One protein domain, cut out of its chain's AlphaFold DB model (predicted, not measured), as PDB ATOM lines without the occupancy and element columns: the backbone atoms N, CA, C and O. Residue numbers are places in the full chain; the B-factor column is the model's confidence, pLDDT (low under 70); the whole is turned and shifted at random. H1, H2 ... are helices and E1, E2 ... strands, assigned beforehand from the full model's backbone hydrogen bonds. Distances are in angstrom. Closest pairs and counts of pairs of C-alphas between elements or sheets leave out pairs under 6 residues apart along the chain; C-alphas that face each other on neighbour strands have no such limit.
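Overview. This is residues 36 to 221 of the 913 residues of the protein "CDC48_N domain-containing protein" of Candidatus Cloacimonas sp. 4484_209 (UniProt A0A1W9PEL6). A small closed barrel of five strands, E1, E2, E3, E5 and E4 round the ring, makes one end of this domain, and from E5 the sheet runs on through E6, E12 and E11 into a wing beside the barrel, with E10, E8, E7 and E9 in its farther part. The short helix H1 packs outside the barrel over E5, and the long loop of residues 195 to 211, between E11 and E12, reaches as far as 31 A from the mean of the C-alphas. The printed part has 186 residues, with twelve named strands and one named helix in the order E1, E2, E3, H1, then E4 to E12; the class is mostly strand. The neighbour pairs are antiparallel but for parallel E3 and E5. The whole is compact, with a radius of gyration of the C-alphas of 16.7 A and spans of 48 by 37 by 34 A.

Arrangement. The barrel's ring holds E1, residues 36 to 46, E2, residues 51 to 60, E3, residues 69 to 79, E5, residues 105 to 113, and E4, residues 94 to 100, which closes it on E1. E1, E2 and E3 form a meander, each strand the antiparallel neighbour of the one before; N 39 and O 58 of E1 and E2 are 2.9 A apart, and N 54 and O 76 of E2 and E3 are 2.9 A apart, both within hydrogen-bond range. E3 and E5 are parallel, with N 107 and O 79 at 2.9 A. E5 and E4 are antiparallel at 150 degrees, with N 111 and O 96 at 2.8 A, and E4 and E1 are antiparallel, with N 38 and O 97 at 2.9 A. Pairing on E5 is staggered: E3 is beside residues 105 to 107 and E6, residues 121 to 126, beside residues 108 to 113, on one side of it, with E4 on the other side. E4, E5 and E6 form a second meander, and N 110 and O 125 of E5 and E6 are 2.8 A apart. E12, residues 212 to 220, is the antiparallel neighbour of E6, with N 216 and O 124 at 2.8 A. E11, residues 182 to 194, is beside E12 at 170 degrees, with N 185 and O 217 at 2.9 A. E10, residues 174 to 179, and E8, residues 156 to 164, lie on the other side of E11; N 177 and O 184 are 2.9 A apart, and N 157 and O 193 are 2.8 A apart. E10, E11 and E12 form a meander, as do E7, residues 143 to 147, E8 and E9, residues 167 to 169. E7 and E9 lie on opposite sides of E8, with N 144 and O 163 at 2.9 A and N 162 and O 169 at 2.9 A. H1, residues 84 to 88, is on the barrel, outside it and over E5, at a height over the sheet of 6.1 A; its one O i to N i+4 pair is within hydrogen-bond range. E1 and E12 are apart.

Along the chain. E1 begins at C-alpha 36, (232.649, 175.347, 310.555), and is 22.1 A long; it bends by 92 degrees at residue 41. E2 is 21.7 A, E3 23.2 A, E4 20.2 A and E5 21.2 A long. E11, the longest strand, is 31.1 A long from C-alpha 182 at (215.387, 193.002, 295.248), and bends by 78 degrees at residue 189. E8 is 19.3 A and E10 16.5 A long. E12 is 25.2 A long and ends at C-alpha 220, (218.831, 195.189, 293.253).

Size, cuts and confidence. The two C-alphas farthest apart, those of Asp 92 and Glu 201, are 50.3 A apart. The printed part has no cut. The links E6 to E7 and E11 to E12 are long. The mean pLDDT of the printed part is 82.8, and 27 residues are under 70, among them residues 61 to 68 and 198 to 209.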
ATOM      1  N   TYR A  36     231.531 174.435 310.377       83.06
ATOM      2  CA  TYR A  36     232.649 175.347 310.555       83.06
ATOM      3  C   TYR A  36     232.527 176.466 309.524       83.06
ATOM      4  O   TYR A  36     232.689 176.211 308.330       83.06
ATOM      5  N   ASN A  37     232.245 177.684 309.992       88.06
ATOM      6  CA  ASN A  37     232.060 178.866 309.153       88.06
ATOM      7  C   ASN A  37     233.356 179.695 309.113       88.06
ATOM      8  O   ASN A  37     234.005 179.926 310.140       88.06
ATOM      9  N   PHE A  38     233.719 180.156 307.916       92.56
ATOM     10  CA  PHE A  38     234.955 180.883 307.622       92.56
ATOM     11  C   PHE A  38     234.662 182.117 306.771       92.56
ATOM     12  O   PHE A  38     234.000 181.993 305.745       92.56
ATOM     13  N   LEU A  39     235.204 183.279 307.139       94.00
ATOM     14  CA  LEU A  39     235.216 184.479 306.298       94.00
ATOM     15  C   LEU A  39     236.598 184.649 305.678       94.00
ATOM     16  O   LEU A  39     237.610 184.599 306.387       94.00
ATOM     17  N   GLY A  40     236.666 184.872 304.369       94.38
ATOM     18  CA  GLY A  40     237.953 184.968 303.697       94.38
ATOM     19  C   GLY A  40     237.921 185.393 302.237       94.38
ATOM     20  O   GLY A  40     236.874 185.466 301.596       94.38
ATOM     21  N   THR A  41     239.116 185.647 301.706       97.06
ATOM     22  CA  THR A  41     239.329 186.022 300.302       97.06
ATOM     23  C   THR A  41     239.673 184.789 299.468       97.06
ATOM     24  O   THR A  41     240.552 184.007 299.836       97.06
ATOM     25  N   VAL A  42     239.035 184.615 298.313       96.94
ATOM     26  CA  VAL A  42     239.333 183.524 297.375       96.94
ATOM     27  C   VAL A  42     240.672 183.777 296.679       96.94
ATOM     28  O   VAL A  42     240.871 184.815 296.046       96.94
ATOM     29  N   ILE A  43     241.595 182.816 296.766       96.81
ATOM     30  CA  ILE A  43     242.964 182.937 296.228       96.81
ATOM     31  C   ILE A  43     243.266 181.992 295.057       96.81
ATOM     32  O   ILE A  43     244.223 182.230 294.324       96.81
ATOM     33  N   ASP A  44     242.474 180.934 294.864       96.06
ATOM     34  CA  ASP A  44     242.616 179.989 293.747       96.06
ATOM     35  C   ASP A  44     241.282 179.279 293.453       96.06
ATOM     36  O   ASP A  44     240.515 178.989 294.374       96.06
ATOM     37  N   VAL A  45     241.010 178.990 292.175       95.31
ATOM     38  CA  VAL A  45     239.764 178.366 291.680       95.31
ATOM     39  C   VAL A  45     240.116 177.361 290.577       95.31
ATOM     40  O   VAL A  45     240.162 177.700 289.387       95.31
ATOM     41  N   ASP A  46     240.367 176.109 290.962       92.69
ATOM     42  CA  ASP A  46     240.696 175.034 290.023       92.69
ATOM     43  C   ASP A  46     239.429 174.371 289.469       92.69
ATOM     44  O   ASP A  46     238.909 173.382 289.990       92.69
ATOM     45  N   ARG A  47     238.981 174.895 288.326       90.62
ATOM     46  CA  ARG A  47     237.863 174.365 287.529       90.62
ATOM     47  C   ARG A  47     238.108 172.958 286.959       90.62
ATOM     48  O   ARG A  47     237.189 172.378 286.395       90.62
ATOM     49  N   GLY A  48     239.326 172.415 287.053       86.56
ATOM     50  CA  GLY A  48     239.653 171.048 286.642       86.56
ATOM     51  C   GLY A  48     239.415 169.994 287.728       86.56
ATOM     52  O   GLY A  48     239.141 168.842 287.394       86.56
ATOM     53  N   SER A  49     239.502 170.373 289.007       88.62
ATOM     54  CA  SER A  49     239.226 169.499 290.162       88.62
ATOM     55  C   SER A  49     237.949 169.868 290.927       88.62
ATOM     56  O   SER A  49     237.454 169.060 291.714       88.62
ATOM     57  N   GLY A  50     237.403 171.063 290.686       90.81
ATOM     58  CA  GLY A  50     236.264 171.617 291.415       90.81
ATOM     59  C   GLY A  50     236.638 172.177 292.789       90.81
ATOM     60  O   GLY A  50     235.783 172.238 293.668       90.81
ATOM     61  N   ILE A  51     237.910 172.535 293.002       94.62
ATOM     62  CA  ILE A  51     238.440 172.981 294.299       94.62
ATOM     63  C   ILE A  51     238.633 174.499 294.308       94.62
ATOM     64  O   ILE A  51     239.297 175.060 293.432       94.62
ATOM     65  N   ILE A  52     238.120 175.150 295.352       95.44
ATOM     66  CA  ILE A  52     238.384 176.558 295.670       95.44
ATOM     67  C   ILE A  52     239.285 176.633 296.905       95.44
ATOM     68  O   ILE A  52     239.089 175.886 297.871       95.44
ATOM     69  N   LYS A  53     240.273 177.537 296.871       96.62
ATOM     70  CA  LYS A  53     241.132 177.872 298.017       96.62
ATOM     71  C   LYS A  53     240.817 179.266 298.536       96.62
ATOM     72  O   LYS A  53     240.726 180.217 297.758       96.62
ATOM     73  N   ILE A  54     240.713 179.381 299.853       96.88
ATOM     74  CA  ILE A  54     240.315 180.593 300.566       96.88
ATOM     75  C   ILE A  54     241.412 180.943 301.570       96.88
ATOM     76  O   ILE A  54     241.847 180.087 302.343       96.88
ATOM     77  N   HIS A  55     241.857 182.197 301.553       96.69
ATOM     78  CA  HIS A  55     242.596 182.802 302.653       96.69
ATOM     79  C   HIS A  55     241.590 183.205 303.730       96.69
ATOM     80  O   HIS A  55     240.844 184.162 303.542       96.69
ATOM     81  N   VAL A  56     241.526 182.434 304.812       95.19
ATOM     82  CA  VAL A  56     240.618 182.672 305.933       95.19
ATOM     83  C   VAL A  56     241.171 183.807 306.782       95.19
ATOM     84  O   VAL A  56     242.242 183.676 307.377       95.19
ATOM     85  N   ASP A  57     240.408 184.894 306.850       90.50
ATOM     86  CA  ASP A  57     240.701 186.066 307.673       90.50
ATOM     87  C   ASP A  57     240.008 185.968 309.044       90.50
ATOM     88  O   ASP A  57     240.531 186.479 310.032       90.50
ATOM     89  N   HIS A  58     238.848 185.298 309.118       89.44
ATOM     90  CA  HIS A  58     238.174 184.975 310.380       89.44
ATOM     91  C   HIS A  58     237.578 183.560 310.368       89.44
ATOM     92  O   HIS A  58     237.032 183.115 309.359       89.44
ATOM     93  N   GLU A  59     237.627 182.873 311.508       87.81
ATOM     94  CA  GLU A  59     236.964 181.583 311.746       87.81
ATOM     95  C   GLU A  59     235.969 181.706 312.914       87.81
ATOM     96  O   GLU A  59     236.241 182.406 313.891       87.81
ATOM     97  N   ASN A  60     234.785 181.090 312.805       79.75
ATOM     98  CA  ASN A  60     233.772 181.163 313.862       79.75
ATOM     99  C   ASN A  60     234.065 180.124 314.958       79.75
ATOM    100  O   ASN A  60     234.000 178.916 314.717       79.75
ATOM    101  N   VAL A  61     234.389 180.575 316.174       61.25
ATOM    102  CA  VAL A  61     234.881 179.706 317.263       61.25
ATOM    103  C   VAL A  61     233.760 179.382 318.265       61.25
ATOM    104  O   VAL A  61     233.884 179.590 319.469       61.25
ATOM    105  N   GLY A  62     232.623 178.891 317.757       51.25
ATOM    106  CA  GLY A  62     231.410 178.635 318.553       51.25
ATOM    107  C   GLY A  62     231.142 177.179 318.944       51.25
ATOM    108  O   GLY A  62     230.660 176.891 320.042       51.25
ATOM    109  N   GLY A  63     231.465 176.228 318.063       48.94
ATOM    110  CA  GLY A  63     231.060 174.832 318.239       48.94
ATOM    111  C   GLY A  63     229.540 174.671 318.117       48.94
ATOM    112  O   GLY A  63     228.982 174.928 317.062       48.94
ATOM    113  N   PHE A  64     228.874 174.227 319.187       35.56
ATOM    114  CA  PHE A  64     227.421 173.962 319.204       35.56
ATOM    115  C   PHE A  64     226.552 175.219 319.441       35.56
ATOM    116  O   PHE A  64     225.339 175.110 319.590       35.56
ATOM    117  N   PHE A  65     227.167 176.402 319.517       36.12
ATOM    118  CA  PHE A  65     226.512 177.696 319.714       36.12
ATOM    119  C   PHE A  65     227.072 178.718 318.718       36.12
ATOM    120  O   PHE A  65     228.184 178.542 318.222       36.12
ATOM    121  N   VAL A  66     226.335 179.808 318.470       42.19
ATOM    122  CA  VAL A  66     226.818 180.947 317.671       42.19
ATOM    123  C   VAL A  66     228.087 181.512 318.316       42.19
ATOM    124  O   VAL A  66     228.038 182.043 319.426       42.19
ATOM    125  N   GLY A  67     229.228 181.354 317.645       49.09
ATOM    126  CA  GLY A  67     230.528 181.774 318.158       49.09
ATOM    127  C   GLY A  67     230.896 183.202 317.800       49.09
ATOM    128  O   GLY A  67     230.347 183.800 316.872       49.09
ATOM    129  N   GLU A  68     231.895 183.725 318.507       61.47
ATOM    130  CA  GLU A  68     232.593 184.932 318.077       61.47
ATOM    131  C   GLU A  68     233.493 184.615 316.867       61.47
ATOM    132  O   GLU A  68     234.060 183.524 316.745       61.47
ATOM    133  N   TRP A  69     233.610 185.582 315.956       79.38
ATOM    134  CA  TRP A  69     234.524 185.524 314.817       79.38
ATOM    135  C   TRP A  69     235.945 185.877 315.276       79.38
ATOM    136  O   TRP A  69     236.271 187.054 315.452       79.38
ATOM    137  N   GLU A  70     236.801 184.872 315.467       82.06
ATOM    138  CA  GLU A  70     238.216 185.089 315.785       82.06
ATOM    139  C   GLU A  70     239.043 185.296 314.508       82.06
ATOM    140  O   GLU A  70     238.740 184.741 313.454       82.06
ATOM    141  N   LEU A  71     240.108 186.099 314.598       86.50
ATOM    142  CA  LEU A  71     241.032 186.340 313.485       86.50
ATOM    143  C   LEU A  71     241.844 185.079 313.156       86.50
ATOM    144  O   LEU A  71     242.546 184.552 314.022       86.50
ATOM    145  N   SER A  72     241.828 184.679 311.886       86.56
ATOM    146  CA  SER A  72     242.676 183.619 311.334       86.56
ATOM    147  C   SER A  72     243.682 184.184 310.321       86.56
ATOM    148  O   SER A  72     243.669 185.366 309.984       86.56
ATOM    149  N   ASP A  73     244.610 183.329 309.899       89.81
ATOM    150  CA  ASP A  73     245.683 183.628 308.935       89.81
ATOM    151  C   ASP A  73     246.047 182.319 308.206       89.81
ATOM    152  O   ASP A  73     247.183 181.835 308.225       89.81
ATOM    153  N   ARG A  74     245.015 181.620 307.711       91.75
ATOM    154  CA  ARG A  74     245.108 180.223 307.259       91.75
ATOM    155  C   ARG A  74     244.508 180.038 305.878       91.75
ATOM    156  O   ARG A  74     243.412 180.500 305.595       91.75
ATOM    157  N   ILE A  75     245.190 179.264 305.040       94.94
ATOM    158  CA  ILE A  75     244.628 178.807 303.769       94.94
ATOM    159  C   ILE A  75     243.868 177.502 304.009       94.94
ATOM    160  O   ILE A  75     244.443 176.537 304.522       94.94
ATOM    161  N   LEU A  76     242.597 177.472 303.609       95.00
ATOM    162  CA  LEU A  76     241.796 176.255 303.482       95.00
ATOM    163  C   LEU A  76     241.491 175.989 302.006       95.00
ATOM    164  O   LEU A  76     241.394 176.912 301.197       95.00
ATOM    165  N   GLU A  77     241.321 174.717 301.661       94.69
ATOM    166  CA  GLU A  77     240.865 174.280 300.342       94.69
ATOM    167  C   GLU A  77     239.708 173.295 300.492       94.69
ATOM    168  O   GLU A  77     239.653 172.531 301.460       94.69
ATOM    169  N   GLY A  78     238.776 173.310 299.544       93.69
ATOM    170  CA  GLY A  78     237.641 172.394 299.540       93.69
ATOM    171  C   GLY A  78     236.938 172.349 298.191       93.69
ATOM    172  O   GLY A  78     237.020 173.295 297.400       93.69
ATOM    173  N   LYS A  79     236.268 171.229 297.918       95.25
ATOM    174  CA  LYS A  79     235.436 171.067 296.723       95.25
ATOM    175  C   LYS A  79     234.173 171.935 296.829       95.25
ATOM    176  O   LYS A  79     233.616 172.045 297.919       95.25
ATOM    177  N   THR A  80     233.726 172.531 295.724       95.25
ATOM    178  CA  THR A  80     232.472 173.301 295.663       95.25
ATOM    179  C   THR A  80     231.216 172.433 295.853       95.25
ATOM    180  O   THR A  80     231.256 171.239 295.532       95.25
ATOM    181  N   PRO A  81     230.087 173.027 296.306       93.62
ATOM    182  CA  PRO A  81     228.796 172.335 296.393       93.62
ATOM    183  C   PRO A  81     228.246 171.934 295.016       93.62
ATOM    184  O   PRO A  81     227.724 170.835 294.838       93.62
ATOM    185  N   ASN A  82     228.388 172.817 294.024       94.50
ATOM    186  CA  ASN A  82     227.900 172.644 292.656       94.50
ATOM    187  C   ASN A  82     228.884 173.243 291.626       94.50
ATOM    188  O   ASN A  82     229.921 173.811 291.993       94.50
ATOM    189  N   ASP A  83     228.575 173.076 290.337       93.25
ATOM    190  CA  ASP A  83     229.396 173.597 289.234       93.25
ATOM    191  C   ASP A  83     229.200 175.112 289.013       93.25
ATOM    192  O   ASP A  83     230.132 175.787 288.567       93.25
ATOM    193  N   ASP A  84     228.046 175.679 289.385       94.12
ATOM    194  CA  ASP A  84     227.772 177.117 289.239       94.12
ATOM    195  C   ASP A  84     228.737 177.956 290.085       94.12
ATOM    196  O   ASP A  84     229.251 178.968 289.602       94.12
ATOM    197  N   ALA A  85     229.082 177.487 291.291       95.06
ATOM    198  CA  ALA A  85     230.094 178.094 292.159       95.06
ATOM    199  C   ALA A  85     231.455 178.255 291.455       95.06
ATOM    200  O   ALA A  85     232.144 179.257 291.640       95.06
ATOM    201  N   LEU A  86     231.837 177.306 290.590       90.50
ATOM    202  CA  LEU A  86     233.066 177.380 289.789       90.50
ATOM    203  C   LEU A  86     232.966 178.411 288.653       90.50
ATOM    204  O   LEU A  86     233.988 178.797 288.077       90.50
ATOM    205  N   SER A  87     231.761 178.862 288.304       88.25
ATOM    206  CA  SER A  87     231.519 179.904 287.303       88.25
ATOM    207  C   SER A  87     231.378 181.301 287.922       88.25
ATOM    208  O   SER A  87     231.998 182.236 287.412       88.25
ATOM    209  N   GLY A  88     230.638 181.431 289.030       89.25
ATOM    210  CA  GLY A  88     230.309 182.705 289.677       89.25
ATOM    211  C   GLY A  88     231.343 183.213 290.688       89.25
ATOM    212  O   GLY A  88     231.422 184.425 290.915       89.25
ATOM    213  N   ILE A  89     232.170 182.323 291.253       95.50
ATOM    214  CA  ILE A  89     233.263 182.685 292.169       95.50
ATOM    215  C   ILE A  89     234.594 182.808 291.404       95.50
ATOM    216  O   ILE A  89     234.968 181.967 290.572       95.50
ATOM    217  N   VAL A  90     235.336 183.876 291.692       93.06
ATOM    218  CA  VAL A  90     236.644 184.214 291.115       93.06
ATOM    219  C   VAL A  90     237.666 184.577 292.199       93.06
ATOM    220  O   VAL A  90     237.344 184.736 293.369       93.06
ATOM    221  N   VAL A  91     238.938 184.681 291.809       92.88
ATOM    222  CA  VAL A  91     240.020 185.145 292.697       92.88
ATOM    223  C   VAL A  91     239.822 186.627 293.055       92.88
ATOM    224  O   VAL A  91     239.353 187.395 292.218       92.88
ATOM    225  N   ASP A  92     240.203 187.000 294.281       91.81
ATOM    226  CA  ASP A  92     239.916 188.272 294.967       91.81
ATOM    227  C   ASP A  92     238.414 188.496 295.340       91.81
ATOM    228  O   ASP A  92     238.102 189.548 295.898       91.81
ATOM    229  N   ASP A  93     237.492 187.534 295.133       96.06
ATOM    230  CA  ASP A  93     236.150 187.572 295.765       96.06
ATOM    231  C   ASP A  93     236.247 187.372 297.292       96.06
ATOM    232  O   ASP A  93     237.093 186.610 297.771       96.06
ATOM    233  N   TYR A  94     235.336 187.991 298.054       97.19
ATOM    234  CA  TYR A  94     235.167 187.742 299.492       97.19
ATOM    235  C   TYR A  94     233.972 186.815 299.742       97.19
ATOM    236  O   TYR A  94     232.907 187.010 299.149       97.19
ATOM    237  N   VAL A  95     234.142 185.804 300.597       97.38
ATOM    238  CA  VAL A  95     233.144 184.746 300.818       97.38
ATOM    239  C   VAL A  95     232.996 184.365 302.293       97.38
ATOM    240  O   VAL A  95     233.971 184.381 303.047       97.38
ATOM    241  N   GLU A  96     231.788 183.955 302.679       95.75
ATOM    242  CA  GLU A  96     231.566 183.015 303.781       95.75
ATOM    243  C   GLU A  96     231.600 181.589 303.214       95.75
ATOM    244  O   GLU A  96     230.965 181.299 302.199       95.75
ATOM    245  N   ALA A  97     232.344 180.691 303.849       95.25
ATOM    246  CA  ALA A  97     232.465 179.294 303.449       95.25
ATOM    247  C   ALA A  97     232.199 178.368 304.634       95.25
ATOM    248  O   ALA A  97     232.708 178.604 305.730       95.25
ATOM    249  N   VAL A  98     231.422 177.308 304.402       91.94
ATOM    250  CA  VAL A  98     230.954 176.398 305.454       91.94
ATOM    251  C   VAL A  98     231.297 174.958 305.102       91.94
ATOM    252  O   VAL A  98     230.991 174.491 304.004       91.94
ATOM    253  N   SER A  99     231.922 174.233 306.030       87.69
ATOM    254  CA  SER A  99     232.229 172.802 305.897       87.69
ATOM    255  C   SER A  99     231.785 172.013 307.130       87.69
ATOM    256  O   SER A  99     231.818 172.522 308.249       87.69
ATOM    257  N   LEU A 100     231.373 170.756 306.940       79.06
ATOM    258  CA  LEU A 100     230.923 169.881 308.029       79.06
ATOM    259  C   LEU A 100     232.038 168.961 308.530       79.06
ATOM    260  O   LEU A 100     232.761 168.349 307.746       79.06
ATOM    261  N   GLY A 101     232.144 168.812 309.853       69.25
ATOM    262  CA  GLY A 101     232.974 167.780 310.496       69.25
ATOM    263  C   GLY A 101     234.481 168.058 310.491       69.25
ATOM    264  O   GLY A 101     235.244 167.342 311.141       69.25
ATOM    265  N   GLY A 102     234.910 169.119 309.815       78.50
ATOM    266  CA  GLY A 102     236.260 169.660 309.866       78.50
ATOM    267  C   GLY A 102     236.399 170.927 309.010       78.50
ATOM    268  O   GLY A 102     235.480 171.268 308.264       78.50
ATOM    269  N   PRO A 103     237.541 171.630 309.107       81.94
ATOM    270  CA  PRO A 103     237.832 172.818 308.306       81.94
ATOM    271  C   PRO A 103     238.207 172.455 306.855       81.94
ATOM    272  O   PRO A 103     239.270 171.880 306.613       81.94
ATOM    273  N   GLY A 104     237.371 172.845 305.888       82.31
ATOM    274  CA  GLY A 104     237.585 172.626 304.453       82.31
ATOM    275  C   GLY A 104     237.268 171.205 303.966       82.31
ATOM    276  O   GLY A 104     236.432 170.497 304.522       82.31
ATOM    277  N   GLY A 105     237.925 170.783 302.884       84.44
ATOM    278  CA  GLY A 105     237.737 169.481 302.233       84.44
ATOM    279  C   GLY A 105     236.527 169.443 301.296       84.44
ATOM    280  O   GLY A 105     236.689 169.272 300.087       84.44
ATOM    281  N   ALA A 106     235.328 169.663 301.831       88.25
ATOM    282  CA  ALA A 106     234.099 169.840 301.060       88.25
ATOM    283  C   ALA A 106     233.299 171.008 301.641       88.25
ATOM    284  O   ALA A 106     232.980 171.014 302.831       88.25
ATOM    285  N   TRP A 107     232.991 171.992 300.799       93.62
ATOM    286  CA  TRP A 107     232.118 173.095 301.169       93.62
ATOM    287  C   TRP A 107     230.665 172.647 301.000       93.62
ATOM    288  O   TRP A 107     230.294 172.169 299.928       93.62
ATOM    289  N   ILE A 108     229.857 172.788 302.051       92.00
ATOM    290  CA  ILE A 108     228.399 172.609 301.984       92.00
ATOM    291  C   ILE A 108     227.685 173.910 301.620       92.00
ATOM    292  O   ILE A 108     226.613 173.859 301.030       92.00
ATOM    293  N   ALA A 109     228.302 175.061 301.903       95.38
ATOM    294  CA  ALA A 109     227.841 176.368 301.464       95.38
ATOM    295  C   ALA A 109     229.025 177.297 301.157       95.38
ATOM    296  O   ALA A 109     230.072 177.241 301.811       95.38
ATOM    297  N   LEU A 110     228.839 178.150 300.152       97.81
ATOM    298  CA  LEU A 110     229.709 179.252 299.756       97.81
ATOM    299  C   LEU A 110     228.819 180.470 299.488       97.81
ATOM    300  O   LEU A 110     228.150 180.541 298.458       97.81
ATOM    301  N   GLY A 111     228.798 181.417 300.420       97.50
ATOM    302  CA  GLY A 111     228.116 182.698 300.279       97.50
ATOM    303  C   GLY A 111     229.084 183.766 299.775       97.50
ATOM    304  O   GLY A 111     230.003 184.155 300.492       97.50
ATOM    305  N   LYS A 112     228.897 184.257 298.551       97.50
ATOM    306  CA  LYS A 112     229.690 185.342 297.960       97.50
ATOM    307  C   LYS A 112     229.151 186.700 298.392       97.50
ATOM    308  O   LYS A 112     227.949 186.945 298.329       97.50
ATOM    309  N   MET A 113     230.055 187.584 298.808       93.88
ATOM    310  CA  MET A 113     229.722 188.916 299.309       93.88
ATOM    311  C   MET A 113     229.986 190.019 298.290       93.88
ATOM    312  O   MET A 113     230.887 189.916 297.455       93.88
ATOM    313  N   ARG A 114     229.271 191.141 298.443       88.06
ATOM    314  CA  ARG A 114     229.474 192.345 297.622       88.06
ATOM    315  C   ARG A 114     230.904 192.901 297.722       88.06
ATOM    316  O   ARG A 114     231.438 193.365 296.716       88.06
ATOM    317  N   SER A 115     231.517 192.888 298.914       84.38
ATOM    318  CA  SER A 115     232.962 193.122 299.134       84.38
ATOM    319  C   SER A 115     233.401 192.808 300.578       84.38
ATOM    320  O   SER A 115     232.568 192.509 301.429       84.38
ATOM    321  N   ASP A 116     234.697 192.956 300.885       76.19
ATOM    322  CA  ASP A 116     235.230 192.918 302.259       76.19
ATOM    323  C   ASP A 116     234.807 194.131 303.118       76.19
ATOM    324  O   ASP A 116     234.779 194.041 304.345       76.19
ATOM    325  N   GLU A 117     234.464 195.264 302.490       75.75
ATOM    326  CA  GLU A 117     233.939 196.470 303.157       75.75
ATOM    327  C   GLU A 117     232.391 196.482 303.253       75.75
ATOM    328  O   GLU A 117     231.829 197.263 304.023       75.75
ATOM    329  N   GLU A 118     231.700 195.618 302.498       78.00
ATOM    330  CA  GLU A 118     230.234 195.494 302.432       78.00
ATOM    331  C   GLU A 118     229.843 194.005 302.428       78.00
ATOM    332  O   GLU A 118     229.538 193.411 301.392       78.00
ATOM    333  N   GLN A 119     229.916 193.410 303.621       86.00
ATOM    334  CA  GLN A 119     229.678 191.991 303.892       86.00
ATOM    335  C   GLN A 119     228.174 191.665 303.886       86.00
ATOM    336  O   GLN A 119     227.558 191.479 304.933       86.00
ATOM    337  N   VAL A 120     227.583 191.646 302.690       88.69
ATOM    338  CA  VAL A 120     226.225 191.146 302.423       88.69
ATOM    339  C   VAL A 120     226.265 190.156 301.263       88.69
ATOM    340  O   VAL A 120     226.995 190.387 300.293       88.69
ATOM    341  N   LEU A 121     225.516 189.057 301.364       93.25
ATOM    342  CA  LEU A 121     225.528 187.982 300.367       93.25
ATOM    343  C   LEU A 121     224.791 188.398 299.085       93.25
ATOM    344  O   LEU A 121     223.600 188.707 299.129       93.25
ATOM    345  N   THR A 122     225.488 188.380 297.950       95.06
ATOM    346  CA  THR A 122     224.913 188.587 296.606       95.06
ATOM    347  C   THR A 122     224.630 187.272 295.893       95.06
ATOM    348  O   THR A 122     223.724 187.199 295.069       95.06
ATOM    349  N   ASP A 123     225.385 186.222 296.216       97.44
ATOM    350  CA  ASP A 123     225.220 184.897 295.628       97.44
ATOM    351  C   ASP A 123     225.428 183.824 296.703       97.44
ATOM    352  O   ASP A 123     226.339 183.935 297.527       97.44
ATOM    353  N   ILE A 124     224.628 182.762 296.685       98.12
ATOM    354  CA  ILE A 124     224.764 181.598 297.565       98.12
ATOM    355  C   ILE A 124     224.855 180.346 296.700       98.12
ATOM    356  O   ILE A 124     224.021 180.125 295.827       98.12
ATOM    357  N   TYR A 125     225.844 179.503 296.982       97.94
ATOM    358  CA  TYR A 125     225.997 178.185 296.375       97.94
ATOM    359  C   TYR A 125     226.038 177.142 297.493       97.94
ATOM    360  O   TYR A 125     226.823 177.297 298.428       97.94
ATOM    361  N   GLY A 126     225.235 176.082 297.414       95.81
ATOM    362  CA  GLY A 126     225.081 175.104 298.496       95.81
ATOM    363  C   GLY A 126     223.897 175.412 299.422       95.81
ATOM    364  O   GLY A 126     222.832 175.786 298.934       95.81
ATOM    365  N   ASP A 127     224.064 175.217 300.731       94.44
ATOM    366  CA  ASP A 127     222.979 175.298 301.720       94.44
ATOM    367  C   ASP A 127     222.843 176.698 302.370       94.44
ATOM    368  O   ASP A 127     223.695 177.072 303.190       94.44
ATOM    369  N   PRO A 128     221.782 177.478 302.068       90.44
ATOM    370  CA  PRO A 128     221.611 178.820 302.624       90.44
ATOM    371  C   PRO A 128     221.344 178.819 304.136       90.44
ATOM    372  O   PRO A 128     221.731 179.776 304.802       90.44
ATOM    373  N   ALA A 129     220.768 177.752 304.706       84.38
ATOM    374  CA  ALA A 129     220.437 177.680 306.133       84.38
ATOM    375  C   ALA A 129     221.670 177.472 307.036       84.38
ATOM    376  O   ALA A 129     221.551 177.441 308.260       84.38
ATOM    377  N   THR A 130     222.863 177.328 306.446       83.44
ATOM    378  CA  THR A 130     224.132 177.157 307.173       83.44
ATOM    379  C   THR A 130     225.038 178.393 307.153       83.44
ATOM    380  O   THR A 130     226.074 178.404 307.822       83.44
ATOM    381  N   LEU A 131     224.649 179.441 306.420       86.25
ATOM    382  CA  LEU A 131     225.345 180.728 306.369       86.25
ATOM    383  C   LEU A 131     224.874 181.650 307.502       86.25
ATOM    384  O   LEU A 131     223.733 181.576 307.951       86.25
ATOM    385  N   THR A 132     225.762 182.527 307.969       83.56
ATOM    386  CA  THR A 132     225.493 183.450 309.090       83.56
ATOM    387  C   THR A 132     225.519 184.924 308.688       83.56
ATOM    388  O   THR A 132     225.058 185.783 309.441       83.56
ATOM    389  N   THR A 133     226.032 185.237 307.497       83.19
ATOM    390  CA  THR A 133     226.034 186.590 306.929       83.19
ATOM    391  C   THR A 133     224.671 186.935 306.332       83.19
ATOM    392  O   THR A 133     224.091 186.144 305.593       83.19
ATOM    393  N   SER A 134     224.176 188.148 306.585       85.69
ATOM    394  CA  SER A 134     222.938 188.643 305.973       85.69
ATOM    395  C   SER A 134     223.039 188.754 304.447       85.69
ATOM    396  O   SER A 134     224.073 189.118 303.884       85.69
ATOM    397  N   THR A 135     221.928 188.499 303.770       85.62
ATOM    398  CA  THR A 135     221.740 188.699 302.329       85.62
ATOM    399  C   THR A 135     221.717 190.176 301.935       85.62
ATOM    400  O   THR A 135     221.449 191.065 302.751       85.62
ATOM    401  N   LEU A 136     221.980 190.460 300.656       81.19
ATOM    402  CA  LEU A 136     221.692 191.764 300.061       81.19
ATOM    403  C   LEU A 136     220.208 192.099 300.290       81.19
ATOM    404  O   LEU A 136     219.331 191.290 300.003       81.19
ATOM    405  N   GLY A 137     219.938 193.275 300.857       67.75
ATOM    406  CA  GLY A 137     218.581 193.704 301.206       67.75
ATOM    407  C   GLY A 137     217.980 193.084 302.472       67.75
ATOM    408  O   GLY A 137     216.920 193.529 302.898       67.75
ATOM    409  N   GLY A 138     218.635 192.098 303.099       74.75
ATOM    410  CA  GLY A 138     218.064 191.361 304.232       74.75
ATOM    411  C   GLY A 138     216.930 190.403 303.841       74.75
ATOM    412  O   GLY A 138     216.105 190.064 304.683       74.75
ATOM    413  N   VAL A 139     216.878 189.984 302.571       71.25
ATOM    414  CA  VAL A 139     215.936 188.980 302.054       71.25
ATOM    415  C   VAL A 139     216.119 187.650 302.794       71.25
ATOM    416  O   VAL A 139     217.192 187.049 302.708       71.25
ATOM    417  N   ASP A 140     215.084 187.167 303.482       74.19
ATOM    418  CA  ASP A 140     215.088 185.814 304.048       74.19
ATOM    419  C   ASP A 140     215.046 184.747 302.941       74.19
ATOM    420  O   ASP A 140     214.325 184.879 301.949       74.19
ATOM    421  N   ILE A 141     215.824 183.681 303.123       74.62
ATOM    422  CA  ILE A 141     215.981 182.568 302.180       74.62
ATOM    423  C   ILE A 141     215.658 181.265 302.922       74.62
ATOM    424  O   ILE A 141     216.507 180.405 303.159       74.62
ATOM    425  N   SER A 142     214.394 181.138 303.323       78.94
ATOM    426  CA  SER A 142     213.850 179.942 303.963       78.94
ATOM    427  C   SER A 142     213.238 178.972 302.941       78.94
ATOM    428  O   SER A 142     212.621 179.366 301.948       78.94
ATOM    429  N   TYR A 143     213.423 177.669 303.177       82.88
ATOM    430  CA  TYR A 143     212.943 176.598 302.300       82.88
ATOM    431  C   TYR A 143     212.457 175.372 303.090       82.88
ATOM    432  O   TYR A 143     212.761 175.206 304.273       82.88
ATOM    433  N   ARG A 144     211.696 174.487 302.434       84.94
ATOM    434  CA  ARG A 144     211.212 173.218 303.004       84.94
ATOM    435  C   ARG A 144     211.284 172.096 301.973       84.94
ATOM    436  O   ARG A 144     210.541 172.106 300.998       84.94
ATOM    437  N   ASN A 145     212.119 171.094 302.228       82.06
ATOM    438  CA  ASN A 145     212.260 169.923 301.361       82.06
ATOM    439  C   ASN A 145     211.172 168.865 301.634       82.06
ATOM    440  O   ASN A 145     210.891 168.547 302.791       82.06
ATOM    441  N   GLU A 146     210.607 168.271 300.578       87.62
ATOM    442  CA  GLU A 146     209.740 167.085 300.669       87.62
ATOM    443  C   GLU A 146     210.593 165.813 300.459       87.62
ATOM    444  O   GLU A 146     211.247 165.697 299.423       87.62
ATOM    445  N   PRO A 147     210.615 164.839 301.385       86.00
ATOM    446  CA  PRO A 147     211.462 163.645 301.279       86.00
ATOM    447  C   PRO A 147     210.947 162.585 300.290       86.00
ATOM    448  O   PRO A 147     209.739 162.397 300.119       86.00
ATOM    449  N   ASP A 148     211.848 161.785 299.710       88.25
ATOM    450  CA  ASP A 148     211.489 160.540 299.022       88.25
ATOM    451  C   ASP A 148     211.398 159.341 299.975       88.25
ATOM    452  O   ASP A 148     212.322 158.538 300.129       88.25
ATOM    453  N   CYS A 149     210.229 159.196 300.589       84.56
ATOM    454  CA  CYS A 149     209.926 158.126 301.534       84.56
ATOM    455  C   CYS A 149     209.970 156.710 300.947       84.56
ATOM    456  O   CYS A 149     210.100 155.757 301.709       84.56
ATOM    457  N   TYR A 150     209.902 156.544 299.621       83.06
ATOM    458  CA  TYR A 150     209.973 155.216 299.003       83.06
ATOM    459  C   TYR A 150     211.404 154.663 298.934       83.06
ATOM    460  O   TYR A 150     211.583 153.448 298.882       83.06
ATOM    461  N   ASN A 151     212.414 155.540 298.950       79.81
ATOM    462  CA  ASN A 151     213.831 155.174 298.833       79.81
ATOM    463  C   ASN A 151     214.684 155.625 300.038       79.81
ATOM    464  O   ASN A 151     215.904 155.464 300.019       79.81
ATOM    465  N   CYS A 152     214.065 156.182 301.081       79.38
ATOM    466  CA  CYS A 152     214.761 156.737 302.240       79.38
ATOM    467  C   CYS A 152     215.493 155.674 303.080       79.38
ATOM    468  O   CYS A 152     214.947 154.609 303.371       79.38
ATOM    469  N   GLN A 153     216.733 155.970 303.493       70.38
ATOM    470  CA  GLN A 153     217.558 155.106 304.345       70.38
ATOM    471  C   GLN A 153     218.426 155.957 305.285       70.38
ATOM    472  O   GLN A 153     219.220 156.770 304.823       70.38
ATOM    473  N   GLY A 154     218.326 155.733 306.599       70.94
ATOM    474  CA  GLY A 154     219.019 156.543 307.614       70.94
ATOM    475  C   GLY A 154     218.192 157.745 308.088       70.94
ATOM    476  O   GLY A 154     216.972 157.738 307.963       70.94
ATOM    477  N   SER A 155     218.848 158.755 308.672       72.31
ATOM    478  CA  SER A 155     218.201 159.958 309.236       72.31
ATOM    479  C   SER A 155     217.825 161.021 308.200       72.31
ATOM    480  O   SER A 155     217.003 161.894 308.488       72.31
ATOM    481  N   CYS A 156     218.413 160.949 307.004       77.00
ATOM    482  CA  CYS A 156     218.188 161.865 305.892       77.00
ATOM    483  C   CYS A 156     217.665 161.085 304.682       77.00
ATOM    484  O   CYS A 156     218.303 160.142 304.216       77.00
ATOM    485  N   CYS A 157     216.521 161.497 304.149       84.00
ATOM    486  CA  CYS A 157     216.057 161.091 302.830       84.00
ATOM    487  C   CYS A 157     216.608 162.052 301.776       84.00
ATOM    488  O   CYS A 157     216.759 163.241 302.048       84.00
ATOM    489  N   VAL A 158     216.785 161.581 300.541       90.56
ATOM    490  CA  VAL A 158     216.871 162.487 299.384       90.56
ATOM    491  C   VAL A 158     215.556 163.269 299.284       90.56
ATOM    492  O   VAL A 158     214.482 162.693 299.461       90.56
ATOM    493  N   ALA A 159     215.621 164.568 299.017       89.25
ATOM    494  CA  ALA A 159     214.450 165.390 298.747       89.25
ATOM    495  C   ALA A 159     213.924 165.120 297.327       89.25
ATOM    496  O   ALA A 159     214.685 165.193 296.361       89.25
ATOM    497  N   LYS A 160     212.619 164.857 297.187       92.00
ATOM    498  CA  LYS A 160     211.942 164.825 295.880       92.00
ATOM    499  C   LYS A 160     211.932 166.200 295.220       92.00
ATOM    500  O   LYS A 160     211.988 166.276 294.004       92.00
ATOM    501  N   ASN A 161     211.776 167.246 296.030       87.62
ATOM    502  CA  ASN A 161     211.594 168.644 295.645       87.62
ATOM    503  C   ASN A 161     211.786 169.549 296.869       87.62
ATOM    504  O   ASN A 161     211.897 169.066 298.005       87.62
ATOM    505  N   THR A 162     211.766 170.858 296.640       85.81
ATOM    506  CA  THR A 162     211.771 171.876 297.691       85.81
ATOM    507  C   THR A 162     210.697 172.937 297.466       85.81
ATOM    508  O   THR A 162     210.342 173.244 296.329       85.81
ATOM    509  N   MET A 163     210.189 173.499 298.561       74.44
ATOM    510  CA  MET A 163     209.341 174.687 298.583       74.44
ATOM    511  C   MET A 163     210.179 175.895 299.014       74.44
ATOM    512  O   MET A 163     210.681 175.900 300.138       74.44
ATOM    513  N   ILE A 164     210.305 176.916 298.165       77.94
ATOM    514  CA  ILE A 164     211.074 178.149 298.422       77.94
ATOM    515  C   ILE A 164     210.403 179.345 297.732       77.94
ATOM    516  O   ILE A 164     209.971 179.245 296.586       77.94
ATOM    517  N   GLY A 165     210.245 180.471 298.437       62.03
ATOM    518  CA  GLY A 165     209.581 181.672 297.896       62.03
ATOM    519  C   GLY A 165     208.126 181.459 297.435       62.03
ATOM    520  O   GLY A 165     207.633 182.210 296.603       62.03
ATOM    521  N   GLY A 166     207.454 180.402 297.911       70.44
ATOM    522  CA  GLY A 166     206.133 179.965 297.433       70.44
ATOM    523  C   GLY A 166     206.157 179.027 296.214       70.44
ATOM    524  O   GLY A 166     205.142 178.400 295.913       70.44
ATOM    525  N   TYR A 167     207.304 178.859 295.555       69.25
ATOM    526  CA  TYR A 167     207.490 177.947 294.424       69.25
ATOM    527  C   TYR A 167     207.833 176.535 294.900       69.25
ATOM    528  O   TYR A 167     208.570 176.366 295.870       69.25
ATOM    529  N   ARG A 168     207.341 175.526 294.174       88.19
ATOM    530  CA  ARG A 168     207.843 174.148 294.228       88.19
ATOM    531  C   ARG A 168     208.891 173.979 293.132       88.19
ATOM    532  O   ARG A 168     208.611 174.363 292.001       88.19
ATOM    533  N   LEU A 169     210.050 173.413 293.461       76.19
ATOM    534  CA  LEU A 169     211.119 173.092 292.510       76.19
ATOM    535  C   LEU A 169     211.539 171.627 292.657       76.19
ATOM    536  O   LEU A 169     211.974 171.214 293.738       76.19
ATOM    537  N   ASP A 170     211.459 170.858 291.573       90.19
ATOM    538  CA  ASP A 170     212.098 169.544 291.471       90.19
ATOM    539  C   ASP A 170     213.623 169.712 291.186       90.19
ATOM    540  O   ASP A 170     214.064 170.763 290.707       90.19
ATOM    541  N   PRO A 171     214.486 168.718 291.486       92.12
ATOM    542  CA  PRO A 171     215.932 168.806 291.260       92.12
ATOM    543  C   PRO A 171     216.325 169.120 289.805       92.12
ATOM    544  O   PRO A 171     216.072 168.341 288.884       92.12
ATOM    545  N   GLY A 172     217.008 170.249 289.620       84.62
ATOM    546  CA  GLY A 172     217.406 170.822 288.333       84.62
ATOM    547  C   GLY A 172     216.520 171.979 287.853       84.62
ATOM    548  O   GLY A 172     216.849 172.593 286.837       84.62
ATOM    549  N   GLU A 173     215.425 172.290 288.552       84.06
ATOM    550  CA  GLU A 173     214.540 173.414 288.229       84.06
ATOM    551  C   GLU A 173     214.976 174.736 288.880       84.06
ATOM    552  O   GLU A 173     215.789 174.783 289.812       84.06
ATOM    553  N   SER A 174     214.411 175.834 288.374       83.75
ATOM    554  CA  SER A 174     214.655 177.185 288.864       83.75
ATOM    555  C   SER A 174     213.402 178.061 288.849       83.75
ATOM    556  O   SER A 174     212.496 177.875 288.035       83.75
ATOM    557  N   CYS A 175     213.371 179.052 289.739       75.69
ATOM    558  CA  CYS A 175     212.406 180.148 289.731       75.69
ATOM    559  C   CYS A 175     213.121 181.498 289.884       75.69
ATOM    560  O   CYS A 175     214.281 181.562 290.297       75.69
ATOM    561  N   SER A 176     212.406 182.579 289.584       80.69
ATOM    562  CA  SER A 176     212.828 183.941 289.915       80.69
ATOM    563  C   SER A 176     211.627 184.730 290.423       80.69
ATOM    564  O   SER A 176     210.522 184.559 289.905       80.69
ATOM    565  N   TYR A 177     211.841 185.570 291.432       76.12
ATOM    566  CA  TYR A 177     210.808 186.364 292.094       76.12
ATOM    567  C   TYR A 177     211.404 187.623 292.735       76.12
ATOM    568  O   TYR A 177     212.600 187.678 293.024       76.12
ATOM    569  N   ASP A 178     210.563 188.629 292.966       73.69
ATOM    570  CA  ASP A 178     210.960 189.909 293.556       73.69
ATOM    571  C   ASP A 178     210.498 190.014 295.018       73.69
ATOM    572  O   ASP A 178     209.397 189.588 295.371       73.69
ATOM    573  N   VAL A 179     211.334 190.606 295.874       62.72
ATOM    574  CA  VAL A 179     211.039 190.923 297.281       62.72
ATOM    575  C   VAL A 179     211.443 192.376 297.537       62.72
ATOM    576  O   VAL A 179     212.620 192.694 297.707       62.72
ATOM    577  N   GLY A 180     210.459 193.278 297.541       72.69
ATOM    578  CA  GLY A 180     210.700 194.719 297.664       72.69
ATOM    579  C   GLY A 180     211.533 195.259 296.495       72.69
ATOM    580  O   GLY A 180     211.179 195.064 295.337       72.69
ATOM    581  N   GLU A 181     212.653 195.920 296.794       73.19
ATOM    582  CA  GLU A 181     213.607 196.417 295.787       73.19
ATOM    583  C   GLU A 181     214.675 195.373 295.387       73.19
ATOM    584  O   GLU A 181     215.754 195.751 294.927       73.19
ATOM    585  N   TYR A 182     214.414 194.066 295.544       77.75
ATOM    586  CA  TYR A 182     215.387 193.002 295.248       77.75
ATOM    587  C   TYR A 182     214.825 191.887 294.362       77.75
ATOM    588  O   TYR A 182     213.788 191.310 294.668       77.75
ATOM    589  N   HIS A 183     215.554 191.553 293.296       79.56
ATOM    590  CA  HIS A 183     215.269 190.431 292.405       79.56
ATOM    591  C   HIS A 183     216.104 189.212 292.807       79.56
ATOM    592  O   HIS A 183     217.339 189.297 292.882       79.56
ATOM    593  N   ILE A 184     215.436 188.079 293.028       84.00
ATOM    594  CA  ILE A 184     216.034 186.806 293.433       84.00
ATOM    595  C   ILE A 184     215.826 185.761 292.336       84.00
ATOM    596  O   ILE A 184     214.725 185.588 291.824       84.00
ATOM    597  N   THR A 185     216.881 185.023 291.996       85.69
ATOM    598  CA  THR A 185     216.814 183.814 291.160       85.69
ATOM    599  C   THR A 185     217.328 182.627 291.960       85.69
ATOM    600  O   THR A 185     218.419 182.706 292.519       85.69
ATOM    601  N   VAL A 186     216.570 181.531 291.994       90.75
ATOM    602  CA  VAL A 186     216.889 180.286 292.708       90.75
ATOM    603  C   VAL A 186     216.976 179.135 291.713       90.75
ATOM    604  O   VAL A 186     216.078 178.960 290.896       90.75
ATOM    605  N   ILE A 187     218.009 178.306 291.830       91.88
ATOM    606  CA  ILE A 187     218.145 176.995 291.187       91.88
ATOM    607  C   ILE A 187     218.281 175.953 292.299       91.88
ATOM    608  O   ILE A 187     219.137 176.105 293.174       91.88
ATOM    609  N   PHE A 188     217.478 174.892 292.277       94.94
ATOM    610  CA  PHE A 188     217.588 173.780 293.224       94.94
ATOM    611  C   PHE A 188     218.302 172.601 292.556       94.94
ATOM    612  O   PHE A 188     217.735 171.949 291.688       94.94
ATOM    613  N   HIS A 189     219.549 172.303 292.938       95.44
ATOM    614  CA  HIS A 189     220.311 171.195 292.332       95.44
ATOM    615  C   HIS A 189     219.941 169.844 292.940       95.44
ATOM    616  O   HIS A 189     219.807 168.849 292.231       95.44
ATOM    617  N   SER A 190     219.825 169.805 294.266       95.94
ATOM    618  CA  SER A 190     219.520 168.611 295.061       95.94
ATOM    619  C   SER A 190     219.335 169.003 296.523       95.94
ATOM    620  O   SER A 190     219.905 170.002 296.961       95.94
ATOM    621  N   GLY A 191     218.692 168.168 297.331       91.19
ATOM    622  CA  GLY A 191     218.778 168.316 298.781       91.19
ATOM    623  C   GLY A 191     218.375 167.070 299.540       91.19
ATOM    624  O   GLY A 191     218.001 166.057 298.949       91.19
ATOM    625  N   GLU A 192     218.447 167.172 300.858       87.00
ATOM    626  CA  GLU A 192     218.018 166.149 301.802       87.00
ATOM    627  C   GLU A 192     216.881 166.671 302.690       87.00
ATOM    628  O   GLU A 192     216.760 167.867 302.952       87.00
ATOM    629  N   ALA A 193     216.046 165.769 303.187       83.12
ATOM    630  CA  ALA A 193     214.981 166.048 304.144       83.12
ATOM    631  C   ALA A 193     215.062 165.050 305.306       83.12
ATOM    632  O   ALA A 193     215.545 163.932 305.130       83.12
ATOM    633  N   SER A 194     214.601 165.425 306.502       78.12
ATOM    634  CA  SER A 194     214.671 164.516 307.654       78.12
ATOM    635  C   SER A 194     213.748 163.310 307.467       78.12
ATOM    636  O   SER A 194     212.590 163.456 307.077       78.12
ATOM    637  N   ALA A 195     214.248 162.116 307.779       73.62
ATOM    638  CA  ALA A 195     213.507 160.866 307.635       73.62
ATOM    639  C   ALA A 195     212.302 160.743 308.581       73.62
ATOM    640  O   ALA A 195     211.377 159.991 308.284       73.62
ATOM    641  N   SER A 196     212.252 161.543 309.651       69.38
ATOM    642  CA  SER A 196     211.070 161.677 310.517       69.38
ATOM    643  C   SER A 196     209.833 162.217 309.787       69.38
ATOM    644  O   SER A 196     208.716 161.990 310.235       69.38
ATOM    645  N   ILE A 197     210.007 162.892 308.644       72.56
ATOM    646  CA  ILE A 197     208.906 163.371 307.790       72.56
ATOM    647  C   ILE A 197     208.277 162.201 306.995       72.56
ATOM    648  O   ILE A 197     207.167 162.325 306.484       72.56
ATOM    649  N   CYS A 198     208.960 161.054 306.896       69.56
ATOM    650  CA  CYS A 198     208.489 159.875 306.159       69.56
ATOM    651  C   CYS A 198     207.817 158.799 307.006       69.56
ATOM    652  O   CYS A 198     207.170 157.908 306.452       69.56
ATOM    653  N   THR A 199     207.979 158.840 308.324       57.84
ATOM    654  CA  THR A 199     207.342 157.894 309.236       57.84
ATOM    655  C   THR A 199     206.065 158.513 309.795       57.84
ATOM    656  O   THR A 199     206.106 159.530 310.476       57.84
ATOM    657  N   ASN A 200     204.918 157.864 309.563       45.53
ATOM    658  CA  ASN A 200     203.658 158.213 310.242       45.53
ATOM    659  C   ASN A 200     203.709 157.951 311.765       45.53
ATOM    660  O   ASN A 200     202.812 158.372 312.491       45.53
ATOM    661  N   GLU A 201     204.754 157.261 312.231       39.22
ATOM    662  CA  GLU A 201     205.136 157.077 313.631       39.22
ATOM    663  C   GLU A 201     206.258 158.058 314.009       39.22
ATOM    664  O   GLU A 201     207.140 158.344 313.197       39.22
ATOM    665  N   GLN A 202     206.306 158.508 315.267       39.19
ATOM    666  CA  GLN A 202     207.378 159.375 315.787       39.19
ATOM    667  C   GLN A 202     208.698 158.619 316.065       39.19
ATOM    668  O   GLN A 202     209.314 158.772 317.122       39.19
ATOM    669  N   MET A 203     209.182 157.817 315.112       37.28
ATOM    670  CA  MET A 203     210.560 157.327 315.162       37.28
ATOM    671  C   MET A 203     211.520 158.470 314.825       37.28
ATOM    672  O   MET A 203     211.796 158.763 313.663       37.28
ATOM    673  N   VAL A 204     212.065 159.110 315.859       45.50
ATOM    674  CA  VAL A 204     213.183 160.052 315.714       45.50
ATOM    675  C   VAL A 204     214.426 159.260 315.298       45.50
ATOM    676  O   VAL A 204     215.167 158.751 316.138       45.50
ATOM    677  N   ILE A 205     214.652 159.134 313.988       44.69
ATOM    678  CA  ILE A 205     215.853 158.494 313.439       44.69
ATOM    679  C   ILE A 205     217.043 159.439 313.653       44.69
ATOM    680  O   ILE A 205     217.355 160.281 312.812       44.69
ATOM    681  N   LEU A 206     217.685 159.314 314.817       48.41
ATOM    682  CA  LEU A 206     218.854 160.101 315.212       48.41
ATOM    683  C   LEU A 206     220.019 159.893 314.229       48.41
ATOM    684  O   LEU A 206     220.390 158.764 313.906       48.41
ATOM    685  N   GLY A 207     220.628 160.991 313.781       56.53
ATOM    686  CA  GLY A 207     221.735 160.979 312.826       56.53
ATOM    687  C   GLY A 207     222.183 162.393 312.434       56.53
ATOM    688  O   GLY A 207     221.827 163.346 313.133       56.53
ATOM    689  N   PRO A 208     222.979 162.544 311.357       61.69
ATOM    690  CA  PRO A 208     223.363 163.853 310.828       61.69
ATOM    691  C   PRO A 208     222.149 164.676 310.377       61.69
ATOM    692  O   PRO A 208     221.091 164.128 310.057       61.69
ATOM    693  N   GLN A 209     222.331 165.997 310.338       69.62
ATOM    694  CA  GLN A 209     221.345 166.936 309.815       69.62
ATOM    695  C   GLN A 209     221.233 166.859 308.274       69.62
ATOM    696  O   GLN A 209     222.255 166.622 307.625       69.62
ATOM    697  N   PRO A 210     220.045 167.093 307.681       83.56
ATOM    698  CA  PRO A 210     219.884 167.159 306.227       83.56
ATOM    699  C   PRO A 210     220.579 168.391 305.637       83.56
ATOM    700  O   PRO A 210     220.481 169.471 306.218       83.56
ATOM    701  N   ILE A 211     221.224 168.242 304.477       85.88
ATOM    702  CA  ILE A 211     221.882 169.339 303.743       85.88
ATOM    703  C   ILE A 211     221.297 169.506 302.333       85.88
ATOM    704  O   ILE A 211     220.886 168.544 301.682       85.88
ATOM    705  N   SER A 212     221.242 170.746 301.851       92.19
ATOM    706  CA  SER A 212     220.702 171.133 300.541       92.19
ATOM    707  C   SER A 212     221.726 171.832 299.648       92.19
ATOM    708  O   SER A 212     222.776 172.282 300.093       92.19
ATOM    709  N   ASN A 213     221.445 171.885 298.347       96.56
ATOM    710  CA  ASN A 213     222.348 172.427 297.339       96.56
ATOM    711  C   ASN A 213     221.574 173.305 296.356       96.56
ATOM    712  O   ASN A 213     220.909 172.812 295.441       96.56
ATOM    713  N   PHE A 214     221.678 174.613 296.553       97.00
ATOM    714  CA  PHE A 214     221.081 175.632 295.706       97.00
ATOM    715  C   PHE A 214     222.155 176.425 294.951       97.00
ATOM    716  O   PHE A 214     223.326 176.440 295.335       97.00
ATOM    717  N   THR A 215     221.735 177.130 293.908       97.88
ATOM    718  CA  THR A 215     222.390 178.362 293.452       97.88
ATOM    719  C   THR A 215     221.367 179.478 293.580       97.88
ATOM    720  O   THR A 215     220.268 179.356 293.046       97.88
ATOM    721  N   ILE A 216     221.692 180.544 294.303       96.31
ATOM    722  CA  ILE A 216     220.789 181.670 294.547       96.31
ATOM    723  C   ILE A 216     221.535 182.955 294.224       96.31
ATOM    724  O   ILE A 216     222.623 183.177 294.748       96.31
ATOM    725  N   HIS A 217     220.949 183.802 293.386       95.12
ATOM    726  CA  HIS A 217     221.465 185.131 293.067       95.12
ATOM    727  C   HIS A 217     220.487 186.181 293.592       95.12
ATOM    728  O   HIS A 217     219.287 186.075 293.336       95.12
ATOM    729  N   ILE A 218     220.995 187.186 294.303       91.25
ATOM    730  CA  ILE A 218     220.219 188.277 294.900       91.25
ATOM    731  C   ILE A 218     220.777 189.597 294.370       91.25
ATOM    732  O   ILE A 218     221.971 189.884 294.484       91.25
ATOM    733  N   SER A 219     219.912 190.409 293.770       85.38
ATOM    734  CA  SER A 219     220.288 191.642 293.072       85.38
ATOM    735  C   SER A 219     219.303 192.772 293.355       85.38
ATOM    736  O   SER A 219     218.165 192.519 293.724       85.38
ATOM    737  N   GLU A 220     219.731 194.026 293.200       81.00
ATOM    738  CA  GLU A 220     218.831 195.189 293.253       81.00
ATOM    739  C   GLU A 220     217.863 195.131 292.055       81.00
ATOM    740  O   GLU A 220     218.305 195.038 290.905       81.00
ATOM    741  N   ALA A 221     216.555 195.156 292.320       63.78
ATOM    742  CA  ALA A 221     215.511 195.028 291.309       63.78
ATOM    743  C   ALA A 221     215.536 196.197 290.311       63.78
ATOM    744  O   ALA A 221     215.914 197.333 290.619       63.78
TER     745      ALA A 221